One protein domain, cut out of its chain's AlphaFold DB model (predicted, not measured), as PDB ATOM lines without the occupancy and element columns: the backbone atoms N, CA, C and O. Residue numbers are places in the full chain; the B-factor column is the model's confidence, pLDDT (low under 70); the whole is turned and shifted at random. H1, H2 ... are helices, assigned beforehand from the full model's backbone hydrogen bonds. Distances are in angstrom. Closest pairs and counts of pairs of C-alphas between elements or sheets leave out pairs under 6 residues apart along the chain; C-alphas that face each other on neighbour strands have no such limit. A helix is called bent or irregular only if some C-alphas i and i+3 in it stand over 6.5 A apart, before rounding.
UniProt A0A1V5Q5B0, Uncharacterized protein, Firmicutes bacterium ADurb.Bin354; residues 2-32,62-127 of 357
ATOM      1  N   MET A   2      80.455 151.737  85.418       31.73
ATOM      2  CA  MET A   2      81.086 150.654  84.647       31.73
ATOM      3  C   MET A   2      82.575 150.979  84.487       31.73
ATOM      4  O   MET A   2      82.922 151.977  83.857       31.73
ATOM      5  N   THR A   3      83.446 150.193  85.116       39.78
ATOM      6  CA  THR A   3      84.887 150.467  85.158       39.78
ATOM      7  C   THR A   3      85.593 149.673  84.064       39.78
ATOM      8  O   THR A   3      85.667 148.450  84.140       39.78
ATOM      9  N   VAL A   4      86.138 150.359  83.059       41.91
ATOM     10  CA  VAL A   4      87.185 149.787  82.200       41.91
ATOM     11  C   VAL A   4      88.490 149.934  82.969       41.91
ATOM     12  O   VAL A   4      88.942 151.053  83.215       41.91
ATOM     13  N   THR A   5      89.080 148.830  83.420       49.75
ATOM     14  CA  THR A   5      90.411 148.876  84.027       49.75
ATOM     15  C   THR A   5      91.454 148.979  82.914       49.75
ATOM     16  O   THR A   5      91.490 148.170  81.991       49.75
ATOM     17  N   ASN A   6      92.339 149.977  82.998       53.38
ATOM     18  CA  ASN A   6      93.450 150.166  82.050       53.38
ATOM     19  C   ASN A   6      94.469 149.006  82.050       53.38
ATOM     20  O   ASN A   6      95.402 149.022  81.256       53.38
ATOM     21  N   GLU A   7      94.335 148.028  82.948       54.56
ATOM     22  CA  GLU A   7      95.326 146.971  83.182       54.56
ATOM     23  C   GLU A   7      95.410 145.920  82.058       54.56
ATOM     24  O   GLU A   7      96.344 145.121  82.064       54.56
ATOM     25  N   GLY A   8      94.487 145.927  81.087       59.81
ATOM     26  CA  GLY A   8      94.500 145.003  79.944       59.81
ATOM     27  C   GLY A   8      94.562 145.654  78.555       59.81
ATOM     28  O   GLY A   8      94.633 144.937  77.559       59.81
ATOM     29  N   LEU A   9      94.548 146.988  78.462       67.50
ATOM     30  CA  LEU A   9      94.671 147.681  77.177       67.50
ATOM     31  C   LEU A   9      96.141 147.720  76.729       67.50
ATOM     32  O   LEU A   9      97.017 147.935  77.573       67.50
ATOM     33  N   PRO A  10      96.428 147.563  75.423       68.56
ATOM     34  CA  PRO A  10      97.782 147.732  74.919       68.56
ATOM     35  C   PRO A  10      98.286 149.138  75.241       68.56
ATOM     36  O   PRO A  10      97.571 150.139  75.121       68.56
ATOM     37  N   SER A  11      99.538 149.220  75.673       76.81
ATOM     38  CA  SER A  11     100.187 150.496  75.920       76.81
ATOM     39  C   SER A  11     100.344 151.276  74.615       76.81
ATOM     40  O   SER A  11     100.478 150.711  73.528       76.81
ATOM     41  N   GLY A  12     100.421 152.606  74.713       77.12
ATOM     42  CA  GLY A  12     100.702 153.439  73.539       77.12
ATOM     43  C   GLY A  12     102.031 153.090  72.854       77.12
ATOM     44  O   GLY A  12     102.177 153.331  71.663       77.12
ATOM     45  N   LYS A  13     102.984 152.495  73.587       80.81
ATOM     46  CA  LYS A  13     104.250 152.016  73.025       80.81
ATOM     47  C   LYS A  13     104.044 150.761  72.174       80.81
ATOM     48  O   LYS A  13     104.496 150.758  71.040       80.81
ATOM     49  N   GLU A  14     103.330 149.763  72.693       82.50
ATOM     50  CA  GLU A  14     102.979 148.538  71.954       82.50
ATOM     51  C   GLU A  14     102.205 148.868  70.668       82.50
ATOM     52  O   GLU A  14     102.546 148.386  69.593       82.50
ATOM     53  N   MET A  15     101.228 149.780  70.749       82.38
ATOM     54  CA  MET A  15     100.480 150.228  69.567       82.38
ATOM     55  C   MET A  15     101.357 150.964  68.546       82.38
ATOM     56  O   MET A  15     101.165 150.784  67.347       82.38
ATOM     57  N   SER A  16     102.308 151.786  69.002       82.31
ATOM     58  CA  SER A  16     103.243 152.489  68.112       82.31
ATOM     59  C   SER A  16     104.181 151.517  67.404       82.31
ATOM     60  O   SER A  16     104.415 151.676  66.216       82.31
ATOM     61  N   GLU A  17     104.696 150.511  68.112       88.19
ATOM     62  CA  GLU A  17     105.628 149.529  67.544       88.19
ATOM     63  C   GLU A  17     104.944 148.667  66.468       88.19
ATOM     64  O   GLU A  17     105.505 148.476  65.389       88.19
ATOM     65  N   ILE A  18     103.699 148.236  66.713       89.88
ATOM     66  CA  ILE A  18     102.857 147.579  65.700       89.88
ATOM     67  C   ILE A  18     102.601 148.497  64.506       89.88
ATOM     68  O   ILE A  18     102.775 148.087  63.360       89.88
ATOM     69  N   TRP A  19     102.181 149.737  64.759       88.31
ATOM     70  CA  TRP A  19     101.874 150.692  63.699       88.31
ATOM     71  C   TRP A  19     103.080 150.935  62.786       88.31
ATOM     72  O   TRP A  19     102.949 150.836  61.567       88.31
ATOM     73  N   ASP A  20     104.252 151.185  63.374       91.69
ATOM     74  CA  ASP A  20     105.490 151.449  62.640       91.69
ATOM     75  C   ASP A  20     105.864 150.258  61.742       91.69
ATOM     76  O   ASP A  20     106.144 150.449  60.559       91.69
ATOM     77  N   LYS A  21     105.757 149.020  62.251       93.50
ATOM     78  CA  LYS A  21     106.023 147.795  61.475       93.50
ATOM     79  C   LYS A  21     105.184 147.722  60.194       93.50
ATOM     80  O   LYS A  21     105.714 147.458  59.117       93.50
ATOM     81  N   TYR A  22     103.872 147.925  60.298       93.50
ATOM     82  CA  TYR A  22     102.971 147.765  59.150       93.50
ATOM     83  C   TYR A  22     103.011 148.950  58.187       93.50
ATOM     84  O   TYR A  22     102.823 148.767  56.982       93.50
ATOM     85  N   VAL A  23     103.300 150.151  58.693       92.38
ATOM     86  CA  VAL A  23     103.578 151.314  57.847       92.38
ATOM     87  C   VAL A  23     104.854 151.099  57.037       92.38
ATOM     88  O   VAL A  23     104.837 151.369  55.838       92.38
ATOM     89  N   ASP A  24     105.917 150.558  57.637       94.44
ATOM     90  CA  ASP A  24     107.162 150.252  56.923       94.44
ATOM     91  C   ASP A  24     106.920 149.254  55.777       94.44
ATOM     92  O   ASP A  24     107.329 149.507  54.645       94.44
ATOM     93  N   ILE A  25     106.157 148.181  56.022       95.69
ATOM     94  CA  ILE A  25     105.787 147.200  54.982       95.69
ATOM     95  C   ILE A  25     105.024 147.861  53.828       95.69
ATOM     96  O   ILE A  25     105.278 147.549  52.662       95.69
ATOM     97  N   ALA A  26     104.089 148.763  54.139       93.50
ATOM     98  CA  ALA A  26     103.326 149.489  53.129       93.50
ATOM     99  C   ALA A  26     104.217 150.442  52.314       93.50
ATOM    100  O   ALA A  26     104.105 150.483  51.088       93.50
ATOM    101  N   ILE A  27     105.113 151.179  52.977       93.06
ATOM    102  CA  ILE A  27     106.056 152.103  52.330       93.06
ATOM    103  C   ILE A  27     107.029 151.345  51.422       93.06
ATOM    104  O   ILE A  27     107.305 151.817  50.323       93.06
ATOM    105  N   ASP A  28     107.486 150.156  51.822       96.00
ATOM    106  CA  ASP A  28     108.391 149.316  51.023       96.00
ATOM    107  C   ASP A  28     107.791 148.880  49.674       96.00
ATOM    108  O   ASP A  28     108.529 148.501  48.761       96.00
ATOM    109  N   GLN A  29     106.464 148.953  49.515       95.56
ATOM    110  CA  GLN A  29     105.804 148.664  48.238       95.56
ATOM    111  C   GLN A  29     105.814 149.845  47.265       95.56
ATOM    112  O   GLN A  29     105.502 149.653  46.089       95.56
ATOM    113  N   ILE A  30     106.143 151.052  47.732       94.50
ATOM    114  CA  ILE A  30     106.165 152.271  46.926       94.50
ATOM    115  C   ILE A  30     107.513 152.342  46.200       94.50
ATOM    116  O   ILE A  30     108.533 152.722  46.774       94.50
ATOM    117  N   ASP A  31     107.523 151.957  44.924       88.94
ATOM    118  CA  ASP A  31     108.724 151.911  44.084       88.94
ATOM    119  C   ASP A  31     108.929 153.168  43.225       88.94
ATOM    120  O   ASP A  31     110.068 153.465  42.847       88.94
ATOM    121  N   ASP A  32     107.860 153.917  42.947       91.31
ATOM    122  CA  ASP A  32     107.888 155.142  42.150       91.31
ATOM    123  C   ASP A  32     107.409 156.353  42.960       91.31
ATOM    124  O   ASP A  32     106.308 156.370  43.513       91.31
ATOM    125  N   LYS A  62      97.066 146.773  45.659       92.88
ATOM    126  CA  LYS A  62      97.068 145.325  45.866       92.88
ATOM    127  C   LYS A  62      98.344 144.846  46.549       92.88
ATOM    128  O   LYS A  62      98.245 144.000  47.431       92.88
ATOM    129  N   ASN A  63      99.512 145.337  46.142       94.19
ATOM    130  CA  ASN A  63     100.783 144.950  46.748       94.19
ATOM    131  C   ASN A  63     100.805 145.332  48.230       94.19
ATOM    132  O   ASN A  63     101.028 144.459  49.061       94.19
ATOM    133  N   ILE A  64     100.463 146.583  48.565       93.94
ATOM    134  CA  ILE A  64     100.358 147.044  49.957       93.94
ATOM    135  C   ILE A  64      99.409 146.140  50.748       93.94
ATOM    136  O   ILE A  64      99.793 145.600  51.781       93.94
ATOM    137  N   ALA A  65      98.186 145.926  50.252       93.69
ATOM    138  CA  ALA A  65      97.196 145.122  50.961       93.69
ATOM    139  C   ALA A  65      97.649 143.665  51.156       93.69
ATOM    140  O   ALA A  65      97.449 143.104  52.228       93.69
ATOM    141  N   VAL A  66      98.256 143.043  50.140       94.94
ATOM    142  CA  VAL A  66      98.732 141.653  50.212       94.94
ATOM    143  C   VAL A  66      99.909 141.511  51.173       94.94
ATOM    144  O   VAL A  66      99.913 140.553  51.937       94.94
ATOM    145  N   GLU A  67     100.877 142.422  51.157       96.44
ATOM    146  CA  GLU A  67     102.048 142.334  52.036       96.44
ATOM    147  C   GLU A  67     101.675 142.638  53.493       96.44
ATOM    148  O   GLU A  67     102.008 141.860  54.383       96.44
ATOM    149  N   VAL A  68     100.882 143.687  53.743       95.19
ATOM    150  CA  VAL A  68     100.423 144.032  55.100       95.19
ATOM    151  C   VAL A  68      99.535 142.932  55.688       95.19
ATOM    152  O   VAL A  68      99.786 142.479  56.801       95.19
ATOM    153  N   LEU A  69      98.511 142.466  54.958       94.75
ATOM    154  CA  LEU A  69      97.634 141.392  55.451       94.75
ATOM    155  C   LEU A  69      98.353 140.041  55.514       94.75
ATOM    156  O   LEU A  69      97.997 139.204  56.339       94.75
ATOM    157  N   GLY A  70      99.341 139.822  54.644       94.31
ATOM    158  CA  GLY A  70     100.196 138.642  54.679       94.31
ATOM    159  C   GLY A  70     101.007 138.574  55.969       94.31
ATOM    160  O   GLY A  70     101.029 137.524  56.599       94.31
ATOM    161  N   GLU A  71     101.595 139.695  56.388       95.19
ATOM    162  CA  GLU A  71     102.315 139.781  57.659       95.19
ATOM    163  C   GLU A  71     101.360 139.700  58.862       95.19
ATOM    164  O   GLU A  71     101.610 138.917  59.773       95.19
ATOM    165  N   LEU A  72     100.236 140.437  58.852       93.00
ATOM    166  CA  LEU A  72      99.252 140.435  59.952       93.00
ATOM    167  C   LEU A  72      98.738 139.034  60.287       93.00
ATOM    168  O   LEU A  72      98.528 138.705  61.454       93.00
ATOM    169  N   LYS A  73      98.518 138.211  59.258       90.19
ATOM    170  CA  LYS A  73      97.997 136.852  59.410       90.19
ATOM    171  C   LYS A  73      98.899 135.973  60.278       90.19
ATOM    172  O   LYS A  73      98.390 135.132  61.016       90.19
ATOM    173  N   ASP A  74     100.210 136.154  60.185       90.56
ATOM    174  CA  ASP A  74     101.192 135.305  60.861       90.56
ATOM    175  C   ASP A  74     101.863 136.030  62.051       90.56
ATOM    176  O   ASP A  74     102.796 135.500  62.656       90.56
ATOM    177  N   ASP A  75     101.388 137.230  62.414       93.62
ATOM    178  CA  ASP A  75     101.944 138.042  63.500       93.62
ATOM    179  C   ASP A  75     101.277 137.747  64.855       93.62
ATOM    180  O   ASP A  75     100.247 138.320  65.224       93.62
ATOM    181  N   ASP A  76     101.914 136.865  65.627       90.50
ATOM    182  CA  ASP A  76     101.487 136.503  66.984       90.50
ATOM    183  C   ASP A  76     101.454 137.700  67.957       90.50
ATOM    184  O   ASP A  76     100.646 137.707  68.888       90.50
ATOM    185  N   GLU A  77     102.301 138.721  67.769       90.69
ATOM    186  CA  GLU A  77     102.333 139.910  68.634       90.69
ATOM    187  C   GLU A  77     101.097 140.785  68.402       90.69
ATOM    188  O   GLU A  77     100.439 141.207  69.359       90.69
ATOM    189  N   PHE A  78     100.722 140.989  67.136       89.19
ATOM    190  CA  PHE A  78      99.467 141.653  66.781       89.19
ATOM    191  C   PHE A  78      98.251 140.909  67.342       89.19
ATOM    192  O   PHE A  78      97.387 141.526  67.975       89.19
ATOM    193  N   LYS A  79      98.198 139.584  67.169       87.50
ATOM    194  CA  LYS A  79      97.088 138.760  67.669       87.50
ATOM    195  C   LYS A  79      96.962 138.822  69.191       87.50
ATOM    196  O   LYS A  79      95.858 139.014  69.700       87.50
ATOM    197  N   ASP A  80      98.075 138.742  69.922       86.38
ATOM    198  CA  ASP A  80      98.084 138.862  71.386       86.38
ATOM    199  C   ASP A  80      97.576 140.239  71.853       86.38
ATOM    200  O   ASP A  80      96.784 140.328  72.796       86.38
ATOM    201  N   ILE A  81      97.953 141.318  71.160       84.75
ATOM    202  CA  ILE A  81      97.464 142.673  71.452       84.75
ATOM    203  C   ILE A  81      95.957 142.798  71.210       84.75
ATOM    204  O   ILE A  81      95.237 143.312  72.075       84.75
ATOM    205  N   MET A  82      95.456 142.278  70.089       82.62
ATOM    206  CA  MET A  82      94.020 142.269  69.799       82.62
ATOM    207  C   MET A  82      93.241 141.426  70.815       82.62
ATOM    208  O   MET A  82      92.189 141.861  71.287       82.62
ATOM    209  N   LYS A  83      93.781 140.276  71.236       78.75
ATOM    210  CA  LYS A  83      93.183 139.424  72.276       78.75
ATOM    211  C   LYS A  83      93.109 140.130  73.629       78.75
ATOM    212  O   LYS A  83      92.067 140.106  74.287       78.75
ATOM    213  N   LYS A  84      94.196 140.781  74.057       77.94
ATOM    214  CA  LYS A  84      94.238 141.574  75.300       77.94
ATOM    215  C   LYS A  84      93.201 142.695  75.282       77.94
ATOM    216  O   LYS A  84      92.471 142.875  76.263       77.94
ATOM    217  N   ALA A  85      93.086 143.399  74.154       77.12
ATOM    218  CA  ALA A  85      92.064 144.416  73.961       77.12
ATOM    219  C   ALA A  85      90.656 143.804  74.065       77.12
ATOM    220  O   ALA A  85      89.875 144.242  74.908       77.12
ATOM    221  N   ALA A  86      90.353 142.751  73.300       74.06
ATOM    222  CA  ALA A  86      89.054 142.075  73.317       74.06
ATOM    223  C   ALA A  86      88.648 141.614  74.729       74.06
ATOM    224  O   ALA A  86      87.544 141.915  75.185       74.06
ATOM    225  N   LYS A  87      89.572 140.994  75.472       73.38
ATOM    226  CA  LYS A  87      89.362 140.573  76.865       73.38
ATOM    227  C   LYS A  87      89.076 141.743  77.811       73.38
ATOM    228  O   LYS A  87      88.276 141.617  78.733       73.38
ATOM    229  N   SER A  88      89.696 142.898  77.582       70.44
ATOM    230  CA  SER A  88      89.447 144.107  78.380       70.44
ATOM    231  C   SER A  88      88.051 144.688  78.149       70.44
ATOM    232  O   SER A  88      87.474 145.293  79.052       70.44
ATOM    233  N   TYR A  89      87.487 144.480  76.955       65.00
ATOM    234  CA  TYR A  89      86.115 144.863  76.617       65.00
ATOM    235  C   TYR A  89      85.080 143.786  76.968       65.00
ATOM    236  O   TYR A  89      83.885 144.079  76.954       65.00
ATOM    237  N   GLU A  90      85.497 142.572  77.334       67.38
ATOM    238  CA  GLU A  90      84.601 141.457  77.660       67.38
ATOM    239  C   GLU A  90      83.560 141.814  78.739       67.38
ATOM    240  O   GLU A  90      82.384 141.567  78.496       67.38
ATOM    241  N   PRO A  91      83.877 142.501  79.857       63.03
ATOM    242  CA  PRO A  91      82.856 142.901  80.834       63.03
ATOM    243  C   PRO A  91      81.819 143.893  80.280       63.03
ATOM    244  O   PRO A  91      80.672 143.908  80.726       63.03
ATOM    245  N   LEU A  92      82.206 144.722  79.300       60.25
ATOM    246  CA  LEU A  92      81.307 145.661  78.619       60.25
ATOM    247  C   LEU A  92      80.425 144.948  77.591       60.25
ATOM    248  O   LEU A  92      79.256 145.293  77.411       60.25
ATOM    249  N   LEU A  93      80.993 143.951  76.914       55.72
ATOM    250  CA  LEU A  93      80.347 143.205  75.844       55.72
ATOM    251  C   LEU A  93      79.605 141.966  76.345       55.72
ATOM    252  O   LEU A  93      78.750 141.479  75.616       55.72
ATOM    253  N   ALA A  94      79.836 141.502  77.577       58.25
ATOM    254  CA  ALA A  94      79.279 140.269  78.139       58.25
ATOM    255  C   ALA A  94      77.749 140.214  78.034       58.25
ATOM    256  O   ALA A  94      77.199 139.205  77.607       58.25
ATOM    257  N   SER A  95      77.048 141.321  78.307       52.84
ATOM    258  CA  SER A  95      75.579 141.405  78.176       52.84
ATOM    259  C   SER A  95      75.062 141.261  76.730       52.84
ATOM    260  O   SER A  95      73.896 140.917  76.503       52.84
ATOM    261  N   ARG A  96      75.924 141.522  75.737       48.75
ATOM    262  CA  ARG A  96      75.662 141.360  74.299       48.75
ATOM    263  C   ARG A  96      76.164 140.008  73.784       48.75
ATOM    264  O   ARG A  96      75.444 139.359  73.038       48.75
ATOM    265  N   MET A  97      77.344 139.571  74.219       49.06
ATOM    266  CA  MET A  97      78.011 138.320  73.843       49.06
ATOM    267  C   MET A  97      77.270 137.084  74.372       49.06
ATOM    268  O   MET A  97      76.984 136.179  73.590       49.06
ATOM    269  N   TYR A  98      76.795 137.096  75.628       50.75
ATOM    270  CA  TYR A  98      75.944 136.023  76.172       50.75
ATOM    271  C   TYR A  98      74.626 135.854  75.403       50.75
ATOM    272  O   TYR A  98      74.085 134.754  75.332       50.75
ATOM    273  N   ARG A  99      74.113 136.930  74.788       44.72
ATOM    274  CA  ARG A  99      72.865 136.908  74.009       44.72
ATOM    275  C   ARG A  99      73.018 136.214  72.647       44.72
ATOM    276  O   ARG A  99      72.014 135.796  72.076       44.72
ATOM    277  N   TYR A 100      74.248 136.096  72.143       49.53
ATOM    278  CA  TYR A 100      74.574 135.476  70.852       49.53
ATOM    279  C   TYR A 100      75.486 134.244  70.970       49.53
ATOM    280  O   TYR A 100      75.800 133.636  69.952       49.53
ATOM    281  N   GLY A 101      75.853 133.835  72.189       49.31
ATOM    282  CA  GLY A 101      76.635 132.623  72.445       49.31
ATOM    283  C   GLY A 101      78.124 132.720  72.100       49.31
ATOM    284  O   GLY A 101      78.752 131.674  71.985       49.31
ATOM    285  N   GLY A 102      78.668 133.929  71.931       54.75
ATOM    286  CA  GLY A 102      80.094 134.146  71.663       54.75
ATOM    287  C   GLY A 102      80.894 134.348  72.950       54.75
ATOM    288  O   GLY A 102      80.420 135.000  73.883       54.75
ATOM    289  N   SER A 103      82.101 133.793  72.998       57.88
ATOM    290  CA  SER A 103      83.081 133.937  74.077       57.88
ATOM    291  C   SER A 103      84.322 134.700  73.597       57.88
ATOM    292  O   SER A 103      84.565 134.817  72.400       57.88
ATOM    293  N   SER A 104      85.141 135.216  74.519       56.78
ATOM    294  CA  SER A 104      86.449 135.795  74.166       56.78
ATOM    295  C   SER A 104      87.438 134.758  73.618       56.78
ATOM    296  O   SER A 104      88.410 135.141  72.970       56.78
ATOM    297  N   ASP A 105      87.172 133.464  73.826       59.25
ATOM    298  CA  ASP A 105      87.934 132.365  73.231       59.25
ATOM    299  C   ASP A 105      87.598 132.171  71.736       59.25
ATOM    300  O   ASP A 105      88.468 131.752  70.981       59.25
ATOM    301  N   ASP A 106      86.397 132.557  71.276       68.75
ATOM    302  CA  ASP A 106      86.021 132.514  69.848       68.75
ATOM    303  C   ASP A 106      86.669 133.654  69.037       68.75
ATOM    304  O   ASP A 106      86.748 133.597  67.812       68.75
ATOM    305  N   PHE A 107      87.165 134.695  69.715       71.56
ATOM    306  CA  PHE A 107      87.726 135.880  69.068       71.56
ATOM    307  C   PHE A 107      89.002 135.586  68.270       71.56
ATOM    308  O   PHE A 107      89.231 136.228  67.250       71.56
ATOM    309  N   GLU A 108      89.846 134.651  68.719       70.56
ATOM    310  CA  GLU A 108      91.066 134.295  67.979       70.56
ATOM    311  C   GLU A 108      90.736 133.602  66.658       70.56
ATOM    312  O   GLU A 108      91.262 133.999  65.620       70.56
ATOM    313  N   ASP A 109      89.824 132.629  66.691       79.38
ATOM    314  CA  ASP A 109      89.378 131.920  65.493       79.38
ATOM    315  C   ASP A 109      88.648 132.881  64.533       79.38
ATOM    316  O   ASP A 109      88.905 132.871  63.331       79.38
ATOM    317  N   GLU A 110      87.801 133.781  65.054       83.38
ATOM    318  CA  GLU A 110      87.136 134.819  64.250       83.38
ATOM    319  C   GLU A 110      88.125 135.826  63.641       83.38
ATOM    320  O   GLU A 110      87.948 136.252  62.496       83.38
ATOM    321  N   LEU A 111      89.164 136.217  64.386       84.31
ATOM    322  CA  LEU A 111      90.211 137.114  63.902       84.31
ATOM    323  C   LEU A 111      91.023 136.448  62.788       84.31
ATOM    324  O   LEU A 111      91.275 137.085  61.765       84.31
ATOM    325  N   ASP A 112      91.403 135.184  62.963       86.81
ATOM    326  CA  ASP A 112      92.143 134.420  61.960       86.81
ATOM    327  C   ASP A 112      91.314 134.206  60.687       86.81
ATOM    328  O   ASP A 112      91.806 134.465  59.584       86.81
ATOM    329  N   ASP A 113      90.041 133.825  60.820       89.25
ATOM    330  CA  ASP A 113      89.125 133.694  59.685       89.25
ATOM    331  C   ASP A 113      88.947 135.037  58.952       89.25
ATOM    332  O   ASP A 113      88.991 135.093  57.715       89.25
ATOM    333  N   TRP A 114      88.805 136.139  59.698       89.12
ATOM    334  CA  TRP A 114      88.691 137.480  59.124       89.12
ATOM    335  C   TRP A 114      89.961 137.903  58.379       89.12
ATOM    336  O   TRP A 114      89.868 138.399  57.254       89.12
ATOM    337  N   LEU A 115      91.144 137.685  58.965       91.69
ATOM    338  CA  LEU A 115      92.432 137.982  58.329       91.69
ATOM    339  C   LEU A 115      92.621 137.154  57.054       91.69
ATOM    340  O   LEU A 115      93.040 137.687  56.022       91.69
ATOM    341  N   ASP A 116      92.242 135.877  57.081       92.50
ATOM    342  CA  ASP A 116      92.300 134.989  55.921       92.50
ATOM    343  C   ASP A 116      91.411 135.461  54.777       92.50
ATOM    344  O   ASP A 116      91.827 135.467  53.610       92.50
ATOM    345  N   ASP A 117      90.182 135.853  55.089       92.38
ATOM    346  CA  ASP A 117      89.231 136.329  54.096       92.38
ATOM    347  C   ASP A 117      89.583 137.726  53.578       92.38
ATOM    348  O   ASP A 117      89.489 137.969  52.365       92.38
ATOM    349  N   ALA A 118      90.087 138.612  54.440       91.19
ATOM    350  CA  ALA A 118      90.643 139.901  54.044       91.19
ATOM    351  C   ALA A 118      91.828 139.710  53.086       91.19
ATOM    352  O   ALA A 118      91.851 140.300  52.003       91.19
ATOM    353  N   TYR A 119      92.763 138.814  53.406       92.94
ATOM    354  CA  TYR A 119      93.922 138.510  52.567       92.94
ATOM    355  C   TYR A 119      93.532 137.892  51.211       92.94
ATOM    356  O   TYR A 119      94.066 138.267  50.160       92.94
ATOM    357  N   LYS A 120      92.561 136.968  51.182       93.00
ATOM    358  CA  LYS A 120      92.008 136.431  49.920       93.00
ATOM    359  C   LYS A 120      91.345 137.532  49.090       93.00
ATOM    360  O   LYS A 120      91.498 137.545  47.865       93.00
ATOM    361  N   SER A 121      90.628 138.447  49.738       90.19
ATOM    362  CA  SER A 121      89.958 139.575  49.085       90.19
ATOM    363  C   SER A 121      90.964 140.576  48.518       90.19
ATOM    364  O   SER A 121      90.813 140.999  47.370       90.19
ATOM    365  N   ALA A 122      92.052 140.852  49.244       90.75
ATOM    366  CA  ALA A 122      93.126 141.750  48.822       90.75
ATOM    367  C   ALA A 122      93.736 141.354  47.469       90.75
ATOM    368  O   ALA A 122      93.995 142.194  46.609       90.75
ATOM    369  N   LYS A 123      93.868 140.047  47.204       88.75
ATOM    370  CA  LYS A 123      94.381 139.527  45.921       88.75
ATOM    371  C   LYS A 123      93.503 139.873  44.715       88.75
ATOM    372  O   LYS A 123      93.996 139.812  43.582       88.75
ATOM    373  N   ASN A 124      92.239 140.210  44.957       87.88
ATOM    374  CA  ASN A 124      91.227 140.505  43.950       87.88
ATOM    375  C   ASN A 124      90.826 141.988  43.915       87.88
ATOM    376  O   ASN A 124      89.871 142.319  43.209       87.88
ATOM    377  N   ILE A 125      91.538 142.863  44.638       83.50
ATOM    378  CA  ILE A 125      91.332 144.314  44.567       83.50
ATOM    379  C   ILE A 125      91.445 144.770  43.112       83.50
ATOM    380  O   ILE A 125      92.358 144.380  42.381       83.50
ATOM    381  N   LYS A 126      90.480 145.592  42.704       81.88
ATOM    382  CA  LYS A 126      90.464 146.295  41.427       81.88
ATOM    383  C   LYS A 126      90.060 147.731  41.705       81.88
ATOM    384  O   LYS A 126      88.897 147.979  42.014       81.88
ATOM    385  N   PHE A 127      91.011 148.644  41.583       73.94
ATOM    386  CA  PHE A 127      90.707 150.064  41.535       73.94
ATOM    387  C   PHE A 127      90.325 150.422  40.105       73.94
ATOM    388  O   PHE A 127      90.985 150.009  39.151       73.94
TER     389      PHE A 127
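What this domain is: This is residues 2 to 32 and 62 to 127 of the 357 residues of an uncharacterized protein of Firmicutes bacterium ADurb.Bin354 (UniProt A0A1V5Q5B0). Three rows of helix make a loose, elongated slab: H1 on one side, H4 on the other, and H2 between them, with H3 going on from H2. Beyond its kink H3 leads to residues 95 to 101, which stick out at one end before the chain folds back into H4. The printed part has 97 residues with four named helices, in the order H1, H2, H3, H4, and no named strand; the class is all helix. The radius of gyration of the C-alphas is 16.0 A and the spans are 50 by 30 by 22 A.

Where its parts are: H1, residues 12 to 27, begins at C-alpha 12 (100.702, 153.439, 73.539) and is 21.9 A long. H2, residues 62 to 74, measures 18.5 A. H3, residues 76 to 97, measures 24.5 A; it is irregular, with C-alphas 92 and 95 7.1 A apart, and has a kink of 76 degrees near residue 91. H4, residues 106 to 122, measures 24.0 A and ends at C-alpha 122 (93.126, 141.750, 48.822).

How they stand to each other: H1 touches H2 with residues 22 to 27 alone, opposite ways at a steep tilt of 41 degrees; the closest C-alphas, of Ala 26 and Ile 64, are 5.0 A apart. H2 touches H4 at a shallow tilt of 23 degrees, opposite ways, closest at the C-alphas of Leu 69 and Tyr 119, 5.5 A. H3 touches H4 with residues 79 to 86 alone, closest at the C-alphas of Lys 83 and Glu 108, 7.0 A. H1 and H4 are apart. Every O i to N i+4 pair is within hydrogen-bond range in H1 and H4, against 8 of 9 in H2 and 14 of 18 in H3.

The domain as a whole: The C-alphas of Asp 32 and Arg 99, the two farthest apart, are 50.7 A apart. Residues 33 to 61 are not printed, and C-alphas 32 and 62 are 15.1 A apart across the cut. The link from H2 to H3 is tight and that from H3 to H4 short. The pLDDT is under 70 in residues 2 to 10 and 89 to 106.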